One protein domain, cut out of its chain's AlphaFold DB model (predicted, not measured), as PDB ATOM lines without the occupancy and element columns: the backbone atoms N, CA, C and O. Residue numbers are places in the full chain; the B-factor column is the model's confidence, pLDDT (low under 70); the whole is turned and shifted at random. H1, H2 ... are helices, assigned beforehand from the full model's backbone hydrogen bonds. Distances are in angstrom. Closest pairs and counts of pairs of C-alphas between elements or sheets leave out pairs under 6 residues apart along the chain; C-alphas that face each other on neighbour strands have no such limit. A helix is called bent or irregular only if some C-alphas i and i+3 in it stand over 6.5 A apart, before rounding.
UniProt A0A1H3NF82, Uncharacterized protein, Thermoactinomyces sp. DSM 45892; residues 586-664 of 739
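This is residues 586 to 664 of the 739 residues of an uncharacterized protein of Thermoactinomyces sp. DSM 45892 (UniProt A0A1H3NF82). A helical hairpin, H2 and H3, has H1 set crosswise on H3, and these three helices make one end of an elongated model; a long loop without a named element, residues 638 to 664, makes the other end and folds back toward the helices. H3 runs roughly along the length of the whole, and a short antiparallel pairing of residues 588 to 589 with residues 644 to 645 ties the stretch before H1 to the beginning of the loop. The printed part has 79 residues, with three named helices in the order H1, H2, H3 and no named strand; the class is all helix, although under half of the residues, 37 of 79, are in named elements. The whole is compact, with a radius of gyration of the C-alphas of 13.0 A, and its outline is a rod with spans of 44 by 21 by 19 A.

H3, residues 623 to 637, is the longest helix and touches both of the others. H2, residues 612 to 621, touches H3 with 5 pairs of C-alphas within 8 A. Their closest C-alphas are those of Leu 619 and Thr 626, 6.5 A apart. H2 and H3 run opposite ways at a shallow tilt of 15 degrees, and their centres are 10.4 A apart. They form a helical hairpin, two helices that follow each other in the chain and run opposite ways, joined by a tight link of 1 residue, Asn 622. H1, residues 593 to 604, touches H3 with residues 594 to 599 alone. The closest C-alphas of H1 and H3 are those of Ala 595 and Tyr 628, 4.7 A apart, and 11 pairs of C-alphas are within 8 A. The lines of H1 and H3 are about perpendicular, at 88 degrees, and their centres are 10.0 A apart. H1 and H2 are close but not clearly touching: their closest C-alphas, those of Met 602 and Tyr 618, are 7.3 A apart. The lines of H1 and H2 are also about perpendicular, at 85 degrees. In H1 every O i to N i+4 pair is within hydrogen-bond range; in H2 5 of 6 such pairs are, and in H3 9 of 11.

H3 runs from Pro 623 to Asp 637, 15 residues and 21.5 A from first to last C-alpha, with C-alpha 637 at (116.258, 253.625, 311.219). It is irregular, with C-alphas 624 and 627 8.0 A apart where a regular helix has about 5 A, and its line is a rough one. H2 runs from Pro 612 to Lys 621, 10 residues and 14.8 A, with C-alpha 612 at (111.679, 245.348, 316.416). H1 runs from Ser 593 to Asp 604, 12 residues and 16.6 A; it begins with C-alpha 593 at (106.182, 249.310, 296.652). After H3, residues 638 to 664 hold no named element, and C-alpha 650 in this stretch is at (109.414, 276.162, 300.518).

The two C-alphas farthest apart are those of Gln 620, in H2, and Asn 650, at 43.7 A. The first and last printed C-alphas, those of Gln 586 and Ala 664, are 11.0 A apart. The printed part runs from 586 to 664 without a cut, within a full chain of 739 residues. The link from H1 to H2, with 7 residues between them, is short. The 27 residues from 638 to 664 have their C-alphas 3 to 25 A from the mean of the C-alphas. The mean pLDDT of the printed part is 94.3, and no printed residue is under 70.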
ATOM      1  N   GLN A 586     102.900 264.659 296.153       89.75
ATOM      2  CA  GLN A 586     102.625 263.450 296.917       89.75
ATOM      3  C   GLN A 586     103.915 263.034 297.608       89.75
ATOM      4  O   GLN A 586     104.966 262.986 296.970       89.75
ATOM      5  N   LEU A 587     103.829 262.734 298.903       92.25
ATOM      6  CA  LEU A 587     104.921 262.058 299.590       92.25
ATOM      7  C   LEU A 587     105.102 260.678 298.967       92.25
ATOM      8  O   LEU A 587     104.123 259.963 298.756       92.25
ATOM      9  N   GLN A 588     106.346 260.310 298.699       93.00
ATOM     10  CA  GLN A 588     106.708 258.955 298.309       93.00
ATOM     11  C   GLN A 588     107.683 258.425 299.347       93.00
ATOM     12  O   GLN A 588     108.708 259.060 299.603       93.00
ATOM     13  N   ALA A 589     107.364 257.297 299.980       93.38
ATOM     14  CA  ALA A 589     108.316 256.654 300.871       93.38
ATOM     15  C   ALA A 589     109.528 256.168 300.064       93.38
ATOM     16  O   ALA A 589     109.378 255.576 298.997       93.38
ATOM     17  N   ASN A 590     110.732 256.385 300.594       95.31
ATOM     18  CA  ASN A 590     111.981 255.882 300.021       95.31
ATOM     19  C   ASN A 590     112.142 254.376 300.316       95.31
ATOM     20  O   ASN A 590     113.102 253.955 300.956       95.31
ATOM     21  N   MET A 591     111.155 253.576 299.907       95.44
ATOM     22  CA  MET A 591     111.136 252.116 299.994       95.44
ATOM     23  C   MET A 591     110.412 251.519 298.780       95.44
ATOM     24  O   MET A 591     109.685 252.208 298.063       95.44
ATOM     25  N   SER A 592     110.599 250.224 298.548       96.75
ATOM     26  CA  SER A 592     109.926 249.481 297.491       96.75
ATOM     27  C   SER A 592     108.408 249.453 297.698       96.75
ATOM     28  O   SER A 592     107.901 249.441 298.822       96.75
ATOM     29  N   SER A 593     107.650 249.386 296.602       95.56
ATOM     30  CA  SER A 593     106.182 249.310 296.652       95.56
ATOM     31  C   SER A 593     105.679 248.109 297.463       95.56
ATOM     32  O   SER A 593     104.676 248.214 298.173       95.56
ATOM     33  N   ASN A 594     106.400 246.985 297.409       97.06
ATOM     34  CA  ASN A 594     106.102 245.792 298.196       97.06
ATOM     35  C   ASN A 594     106.358 246.030 299.690       97.06
ATOM     36  O   ASN A 594     105.510 245.667 300.503       97.06
ATOM     37  N   ALA A 595     107.457 246.694 300.063       97.56
ATOM     38  CA  ALA A 595     107.699 247.088 301.449       97.56
ATOM     39  C   ALA A 595     106.616 248.045 301.971       97.56
ATOM     40  O   ALA A 595     106.087 247.810 303.057       97.56
ATOM     41  N   SER A 596     106.178 249.033 301.182       96.44
ATOM     42  CA  SER A 596     105.061 249.918 301.561       96.44
ATOM     43  C   SER A 596     103.750 249.154 301.778       96.44
ATOM     44  O   SER A 596     103.022 249.418 302.739       96.44
ATOM     45  N   ALA A 597     103.447 248.171 300.923       96.56
ATOM     46  CA  ALA A 597     102.262 247.327 301.073       96.56
ATOM     47  C   ALA A 597     102.334 246.446 302.334       96.56
ATOM     48  O   ALA A 597     101.349 246.336 303.069       96.56
ATOM     49  N   ILE A 598     103.504 245.864 302.625       98.00
ATOM     50  CA  ILE A 598     103.732 245.087 303.850       98.00
ATOM     51  C   ILE A 598     103.650 245.981 305.089       98.00
ATOM     52  O   ILE A 598     103.017 245.580 306.064       98.00
ATOM     53  N   TYR A 599     104.188 247.203 305.051       98.00
ATOM     54  CA  TYR A 599     104.066 248.179 306.136       98.00
ATOM     55  C   TYR A 599     102.593 248.439 306.479       98.00
ATOM     56  O   TYR A 599     102.197 248.349 307.647       98.00
ATOM     57  N   LYS A 600     101.763 248.701 305.459       97.12
ATOM     58  CA  LYS A 600     100.320 248.911 305.631       97.12
ATOM     59  C   LYS A 600      99.642 247.670 306.210       97.12
ATOM     60  O   LYS A 600      98.936 247.765 307.208       97.12
ATOM     61  N   HIS A 601      99.937 246.492 305.661       97.38
ATOM     62  CA  HIS A 601      99.384 245.233 306.162       97.38
ATOM     63  C   HIS A 601      99.769 244.961 307.628       97.38
ATOM     64  O   HIS A 601      98.946 244.478 308.407       97.38
ATOM     65  N   MET A 602     100.994 245.303 308.038       97.88
ATOM     66  CA  MET A 602     101.422 245.210 309.435       97.88
ATOM     67  C   MET A 602     100.569 246.103 310.343       97.88
ATOM     68  O   MET A 602     100.050 245.605 311.344       97.88
ATOM     69  N   LYS A 603     100.363 247.375 309.970       96.94
ATOM     70  CA  LYS A 603      99.492 248.309 310.703       96.94
ATOM     71  C   LYS A 603      98.051 247.802 310.789       96.94
ATOM     72  O   LYS A 603      97.493 247.780 311.885       96.94
ATOM     73  N   ASP A 604      97.489 247.325 309.680       95.69
ATOM     74  CA  ASP A 604      96.116 246.805 309.610       95.69
ATOM     75  C   ASP A 604      95.908 245.572 310.507       95.69
ATOM     76  O   ASP A 604      94.816 245.328 311.018       95.69
ATOM     77  N   LYS A 605      96.970 244.791 310.735       97.00
ATOM     78  CA  LYS A 605      96.972 243.629 311.636       97.00
ATOM     79  C   LYS A 605      97.382 243.964 313.077       97.00
ATOM     80  O   LYS A 605      97.530 243.046 313.884       97.00
ATOM     81  N   GLY A 606      97.553 245.245 313.408       96.00
ATOM     82  CA  GLY A 606      97.906 245.707 314.751       96.00
ATOM     83  C   GLY A 606      99.376 245.503 315.133       96.00
ATOM     84  O   GLY A 606      99.711 245.600 316.311       96.00
ATOM     85  N   TYR A 607     100.258 245.222 314.171       97.06
ATOM     86  CA  TYR A 607     101.703 245.214 314.395       97.06
ATOM     87  C   TYR A 607     102.255 246.634 314.233       97.06
ATOM     88  O   TYR A 607     101.864 247.364 313.323       97.06
ATOM     89  N   ASN A 608     103.187 247.034 315.099       96.81
ATOM     90  CA  ASN A 608     103.895 248.303 314.980       96.81
ATOM     91  C   ASN A 608     105.161 248.125 314.116       96.81
ATOM     92  O   ASN A 608     106.112 247.503 314.587       96.81
ATOM     93  N   PRO A 609     105.235 248.686 312.892       96.50
ATOM     94  CA  PRO A 609     106.401 248.508 312.020       96.50
ATOM     95  C   PRO A 609     107.692 249.149 312.556       96.50
ATOM     96  O   PRO A 609     108.776 248.799 312.093       96.50
ATOM     97  N   HIS A 610     107.587 250.065 313.528       95.06
ATOM     98  CA  HIS A 610     108.729 250.719 314.179       95.06
ATOM     99  C   HIS A 610     109.300 249.926 315.362       95.06
ATOM    100  O   HIS A 610     110.391 250.243 315.818       95.06
ATOM    101  N   ASP A 611     108.581 248.923 315.879       97.12
ATOM    102  CA  ASP A 611     109.040 248.121 317.015       97.12
ATOM    103  C   ASP A 611     109.693 246.815 316.523       97.12
ATOM    104  O   ASP A 611     109.002 245.992 315.907       97.12
ATOM    105  N   PRO A 612     110.990 246.574 316.808       97.12
ATOM    106  CA  PRO A 612     111.679 245.348 316.416       97.12
ATOM    107  C   PRO A 612     110.955 244.068 316.855       97.12
ATOM    108  O   PRO A 612     110.834 243.137 316.058       97.12
ATOM    109  N   LYS A 613     110.392 244.034 318.073       97.56
ATOM    110  CA  LYS A 613     109.680 242.849 318.592       97.56
ATOM    111  C   LYS A 613     108.390 242.588 317.819       97.56
ATOM    112  O   LYS A 613     108.062 241.448 317.487       97.56
ATOM    113  N   SER A 614     107.653 243.647 317.495       97.38
ATOM    114  CA  SER A 614     106.457 243.539 316.665       97.38
ATOM    115  C   SER A 614     106.768 243.099 315.229       97.38
ATOM    116  O   SER A 614     105.938 242.402 314.636       97.38
ATOM    117  N   ARG A 615     107.928 243.472 314.665       97.69
ATOM    118  CA  ARG A 615     108.391 242.981 313.354       97.69
ATOM    119  C   ARG A 615     108.704 241.488 313.387       97.69
ATOM    120  O   ARG A 615     108.223 240.748 312.532       97.69
ATOM    121  N   GLU A 616     109.420 241.029 314.409       97.31
ATOM    122  CA  GLU A 616     109.736 239.610 314.603       97.31
ATOM    123  C   GLU A 616     108.462 238.762 314.748       97.31
ATOM    124  O   GLU A 616     108.284 237.761 314.055       97.31
ATOM    125  N   LYS A 617     107.502 239.223 315.561       97.69
ATOM    126  CA  LYS A 617     106.199 238.558 315.728       97.69
ATOM    127  C   LYS A 617     105.401 238.476 314.422       97.69
ATOM    128  O   LYS A 617     104.660 237.514 314.208       97.69
ATOM    129  N   TYR A 618     105.526 239.476 313.549       97.62
ATOM    130  CA  TYR A 618     104.911 239.445 312.224       97.62
ATOM    131  C   TYR A 618     105.592 238.422 311.304       97.62
ATOM    132  O   TYR A 618     104.890 237.676 310.616       97.62
ATOM    133  N   LEU A 619     106.929 238.341 311.333       97.75
ATOM    134  CA  LEU A 619     107.718 237.393 310.539       97.75
ATOM    135  C   LEU A 619     107.499 235.937 310.949       97.75
ATOM    136  O   LEU A 619     107.379 235.090 310.070       97.75
ATOM    137  N   GLN A 620     107.315 235.652 312.241       97.56
ATOM    138  CA  GLN A 620     106.942 234.310 312.714       97.56
ATOM    139  C   GLN A 620     105.662 233.781 312.045       97.56
ATOM    140  O   GLN A 620     105.519 232.581 311.834       97.56
ATOM    141  N   LYS A 621     104.727 234.674 311.694       96.81
ATOM    142  CA  LYS A 621     103.478 234.319 311.000       96.81
ATOM    143  C   LYS A 621     103.551 234.474 309.481       96.81
ATOM    144  O   LYS A 621     102.697 233.935 308.788       96.81
ATOM    145  N   ASN A 622     104.519 235.232 308.968       97.06
ATOM    146  CA  ASN A 622     104.645 235.567 307.550       97.06
ATOM    147  C   ASN A 622     106.119 235.499 307.098       97.06
ATOM    148  O   ASN A 622     106.679 236.525 306.700       97.06
ATOM    149  N   PRO A 623     106.758 234.314 307.133       96.31
ATOM    150  CA  PRO A 623     108.196 234.175 306.879       96.31
ATOM    151  C   PRO A 623     108.605 234.558 305.449       96.31
ATOM    152  O   PRO A 623     109.742 234.946 305.210       96.31
ATOM    153  N   ASN A 624     107.672 234.532 304.492       96.81
ATOM    154  CA  ASN A 624     107.938 234.931 303.104       96.81
ATOM    155  C   ASN A 624     108.172 236.447 302.938       96.81
ATOM    156  O   ASN A 624     108.592 236.883 301.871       96.81
ATOM    157  N   ASN A 625     107.908 237.254 303.973       97.62
ATOM    158  CA  ASN A 625     108.023 238.713 303.920       97.62
ATOM    159  C   ASN A 625     109.337 239.256 304.513       97.62
ATOM    160  O   ASN A 625     109.461 240.472 304.652       97.62
ATOM    161  N   THR A 626     110.310 238.401 304.855       97.25
ATOM    162  CA  THR A 626     111.573 238.787 305.524       97.25
ATOM    163  C   THR A 626     112.287 239.946 304.839       97.25
ATOM    164  O   THR A 626     112.508 240.972 305.476       97.25
ATOM    165  N   ASN A 627     112.528 239.852 303.528       97.19
ATOM    166  CA  ASN A 627     113.245 240.889 302.775       97.19
ATOM    167  C   ASN A 627     112.557 242.268 302.860       97.19
ATOM    168  O   ASN A 627     113.223 243.289 302.991       97.19
ATOM    169  N   TYR A 628     111.219 242.303 302.838       97.81
ATOM    170  CA  TYR A 628     110.450 243.550 302.925       97.81
ATOM    171  C   TYR A 628     110.388 244.102 304.352       97.81
ATOM    172  O   TYR A 628     110.388 245.312 304.543       97.81
ATOM    173  N   VAL A 629     110.361 243.236 305.370       97.44
ATOM    174  CA  VAL A 629     110.399 243.665 306.777       97.44
ATOM    175  C   VAL A 629     111.787 244.183 307.163       97.44
ATOM    176  O   VAL A 629     111.874 245.143 307.926       97.44
ATOM    177  N   GLU A 630     112.861 243.617 306.608       96.94
ATOM    178  CA  GLU A 630     114.220 244.158 306.739       96.94
ATOM    179  C   GLU A 630     114.367 245.518 306.047       96.94
ATOM    180  O   GLU A 630     114.991 246.424 306.597       96.94
ATOM    181  N   GLU A 631     113.766 245.691 304.869       97.56
ATOM    182  CA  GLU A 631     113.713 246.987 304.187       97.56
ATOM    183  C   GLU A 631     112.950 248.028 305.022       97.56
ATOM    184  O   GLU A 631     113.451 249.133 305.226       97.56
ATOM    185  N   ILE A 632     111.794 247.658 305.593       97.62
ATOM    186  CA  ILE A 632     111.058 248.502 306.547       97.62
ATOM    187  C   ILE A 632     111.934 248.832 307.760       97.62
ATOM    188  O   ILE A 632     111.925 249.975 308.202       97.62
ATOM    189  N   ALA A 633     112.700 247.872 308.290       97.25
ATOM    190  CA  ALA A 633     113.591 248.105 309.423       97.25
ATOM    191  C   ALA A 633     114.665 249.150 309.099       97.25
ATOM    192  O   ALA A 633     114.754 250.163 309.793       97.25
ATOM    193  N   LYS A 634     115.381 248.967 307.985       97.12
ATOM    194  CA  LYS A 634     116.370 249.936 307.494       97.12
ATOM    195  C   LYS A 634     115.744 251.311 307.288       97.12
ATOM    196  O   LYS A 634     116.313 252.313 307.703       97.12
ATOM    197  N   TRP A 635     114.549 251.364 306.704       97.19
ATOM    198  CA  TRP A 635     113.818 252.610 306.496       97.19
ATOM    199  C   TRP A 635     113.405 253.286 307.813       97.19
ATOM    200  O   TRP A 635     113.523 254.503 307.937       97.19
ATOM    201  N   THR A 636     112.961 252.529 308.823       95.44
ATOM    202  CA  THR A 636     112.612 253.098 310.136       95.44
ATOM    203  C   THR A 636     113.816 253.644 310.893       95.44
ATOM    204  O   THR A 636     113.625 254.509 311.743       95.44
ATOM    205  N   ASP A 637     115.021 253.177 310.576       94.56
ATOM    206  CA  ASP A 637     116.258 253.625 311.219       94.56
ATOM    207  C   ASP A 637     116.814 254.910 310.572       94.56
ATOM    208  O   ASP A 637     117.621 255.612 311.181       94.56
ATOM    209  N   LEU A 638     116.344 255.277 309.370       95.06
ATOM    210  CA  LEU A 638     116.695 256.549 308.731       95.06
ATOM    211  C   LEU A 638     116.116 257.747 309.512       95.06
ATOM    212  O   LEU A 638     115.017 257.635 310.070       95.06
ATOM    213  N   PRO A 639     116.780 258.922 309.499       95.44
ATOM    214  CA  PRO A 639     116.174 260.192 309.902       95.44
ATOM    215  C   PRO A 639     114.854 260.444 309.164       95.44
ATOM    216  O   PRO A 639     114.710 260.067 308.000       95.44
ATOM    217  N   VAL A 640     113.884 261.080 309.826       92.81
ATOM    218  CA  VAL A 640     112.508 261.245 309.314       92.81
ATOM    219  C   VAL A 640     112.490 261.936 307.942       92.81
ATOM    220  O   VAL A 640     111.722 261.547 307.066       92.81
ATOM    221  N   GLU A 641     113.390 262.889 307.720       91.12
ATOM    222  CA  GLU A 641     113.535 263.656 306.481       91.12
ATOM    223  C   GLU A 641     114.061 262.805 305.317       91.12
ATOM    224  O   GLU A 641     113.763 263.086 304.161       91.12
ATOM    225  N   GLN A 642     114.824 261.747 305.607       93.81
ATOM    226  CA  GLN A 642     115.379 260.831 304.603       93.81
ATOM    227  C   GLN A 642     114.421 259.684 304.254       93.81
ATOM    228  O   GLN A 642     114.667 258.931 303.311       93.81
ATOM    229  N   ARG A 643     113.320 259.536 304.997       94.44
ATOM    230  CA  ARG A 643     112.332 258.469 304.786       94.44
ATOM    231  C   ARG A 643     111.396 258.725 303.607       94.44
ATOM    232  O   ARG A 643     110.766 257.783 303.126       94.44
ATOM    233  N   VAL A 644     111.286 259.960 303.136       93.12
ATOM    234  CA  VAL A 644     110.395 260.344 302.033       93.12
ATOM    235  C   VAL A 644     111.117 261.220 301.020       93.12
ATOM    236  O   VAL A 644     112.038 261.954 301.368       93.12
ATOM    237  N   SER A 645     110.680 261.177 299.766       88.88
ATOM    238  CA  SER A 645     111.010 262.188 298.763       88.88
ATOM    239  C   SER A 645     109.838 263.162 298.571       88.88
ATOM    240  O   SER A 645     108.707 262.906 298.996       88.88
ATOM    241  N   GLY A 646     110.111 264.321 297.963       80.88
ATOM    242  CA  GLY A 646     109.081 265.311 297.618       80.88
ATOM    243  C   GLY A 646     108.772 266.357 298.695       80.88
ATOM    244  O   GLY A 646     107.830 267.131 298.529       80.88
ATOM    245  N   VAL A 647     109.563 266.422 299.772       79.00
ATOM    246  CA  VAL A 647     109.464 267.475 300.793       79.00
ATOM    247  C   VAL A 647     110.432 268.602 300.458       79.00
ATOM    248  O   VAL A 647     111.643 268.441 300.569       79.00
ATOM    249  N   ASN A 648     109.907 269.761 300.071       81.69
ATOM    250  CA  ASN A 648     110.672 271.000 300.036       81.69
ATOM    251  C   ASN A 648     110.075 271.949 301.083       81.69
ATOM    252  O   ASN A 648     108.867 272.175 301.106       81.69
ATOM    253  N   ALA A 649     110.909 272.504 301.968       75.94
ATOM    254  CA  ALA A 649     110.458 273.412 303.025       75.94
ATOM    255  C   ALA A 649     109.678 274.627 302.475       75.94
ATOM    256  O   ALA A 649     108.767 275.125 303.148       75.94
ATOM    257  N   ASN A 650     109.990 275.024 301.234       81.06
ATOM    258  CA  ASN A 650     109.414 276.162 300.518       81.06
ATOM    259  C   ASN A 650     108.313 275.772 299.512       81.06
ATOM    260  O   ASN A 650     107.878 276.618 298.732       81.06
ATOM    261  N   SER A 651     107.870 274.511 299.477       83.75
ATOM    262  CA  SER A 651     106.752 274.089 298.624       83.75
ATOM    263  C   SER A 651     105.427 274.035 299.383       83.75
ATOM    264  O   SER A 651     105.369 274.114 300.612       83.75
ATOM    265  N   LEU A 652     104.340 273.864 298.626       87.75
ATOM    266  CA  LEU A 652     103.032 273.522 299.175       87.75
ATOM    267  C   LEU A 652     103.121 272.272 300.065       87.75
ATOM    268  O   LEU A 652     103.894 271.362 299.741       87.75
ATOM    269  N   PRO A 653     102.332 272.205 301.155       89.88
ATOM    270  CA  PRO A 653     102.259 270.997 301.954       89.88
ATOM    271  C   PRO A 653     101.746 269.845 301.076       89.88
ATOM    272  O   PRO A 653     100.839 270.045 300.254       89.88
ATOM    273  N   PRO A 654     102.330 268.643 301.199       91.19
ATOM    274  CA  PRO A 654     101.873 267.503 300.431       91.19
ATOM    275  C   PRO A 654     100.457 267.102 300.846       91.19
ATOM    276  O   PRO A 654     100.029 267.318 301.983       91.19
ATOM    277  N   SER A 655      99.718 266.482 299.926       90.25
ATOM    278  CA  SER A 655      98.391 265.953 300.249       90.25
ATOM    279  C   SER A 655      98.485 264.884 301.340       90.25
ATOM    280  O   SER A 655      99.377 264.036 301.281       90.25
ATOM    281  N   ARG A 656      97.535 264.882 302.284       92.38
ATOM    282  CA  ARG A 656      97.474 263.888 303.363       92.38
ATOM    283  C   ARG A 656      97.467 262.463 302.778       92.38
ATOM    284  O   ARG A 656      96.514 262.125 302.070       92.38
ATOM    285  N   PRO A 657      98.487 261.634 303.061       92.25
ATOM    286  CA  PRO A 657      98.526 260.250 302.602       92.25
ATOM    287  C   PRO A 657      97.483 259.395 303.335       92.25
ATOM    288  O   PRO A 657      96.928 259.788 304.368       92.25
ATOM    289  N   GLU A 658      97.199 258.212 302.791       92.50
ATOM    290  CA  GLU A 658      96.262 257.267 303.398       92.50
ATOM    291  C   GLU A 658      96.755 256.820 304.788       92.50
ATOM    292  O   GLU A 658      97.946 256.613 305.017       92.50
ATOM    293  N   SER A 659      95.845 256.675 305.753       91.50
ATOM    294  CA  SER A 659      96.208 256.219 307.097       91.50
ATOM    295  C   SER A 659      96.841 254.826 307.060       91.50
ATOM    296  O   SER A 659      96.342 253.936 306.377       91.50
ATOM    297  N   GLY A 660      97.897 254.623 307.849       91.62
ATOM    298  CA  GLY A 660      98.573 253.327 307.962       91.62
ATOM    299  C   GLY A 660      99.662 253.080 306.914       91.62
ATOM    300  O   GLY A 660     100.368 252.084 307.037       91.62
ATOM    301  N   THR A 661      99.857 253.972 305.938       96.19
ATOM    302  CA  THR A 661     100.995 253.894 305.005       96.19
ATOM    303  C   THR A 661     102.282 254.451 305.638       96.19
ATOM    304  O   THR A 661     102.208 255.218 306.612       96.19
ATOM    305  N   PRO A 662     103.478 254.090 305.128       95.75
ATOM    306  CA  PRO A 662     104.735 254.657 305.620       95.75
ATOM    307  C   PRO A 662     104.784 256.184 305.460       95.75
ATOM    308  O   PRO A 662     105.232 256.875 306.377       95.75
ATOM    309  N   GLU A 663     104.231 256.732 304.377       96.00
ATOM    310  CA  GLU A 663     104.126 258.176 304.145       96.00
ATOM    311  C   GLU A 663     103.301 258.864 305.235       96.00
ATOM    312  O   GLU A 663     103.683 259.932 305.703       96.00
ATOM    313  N   ALA A 664     102.204 258.245 305.690       95.44
ATOM    314  CA  ALA A 664     101.393 258.772 306.788       95.44
ATOM    315  C   ALA A 664     102.187 258.886 308.086       95.44
ATOM    316  O   ALA A 664     102.056 259.879 308.799       95.44
TER     317      ALA A 664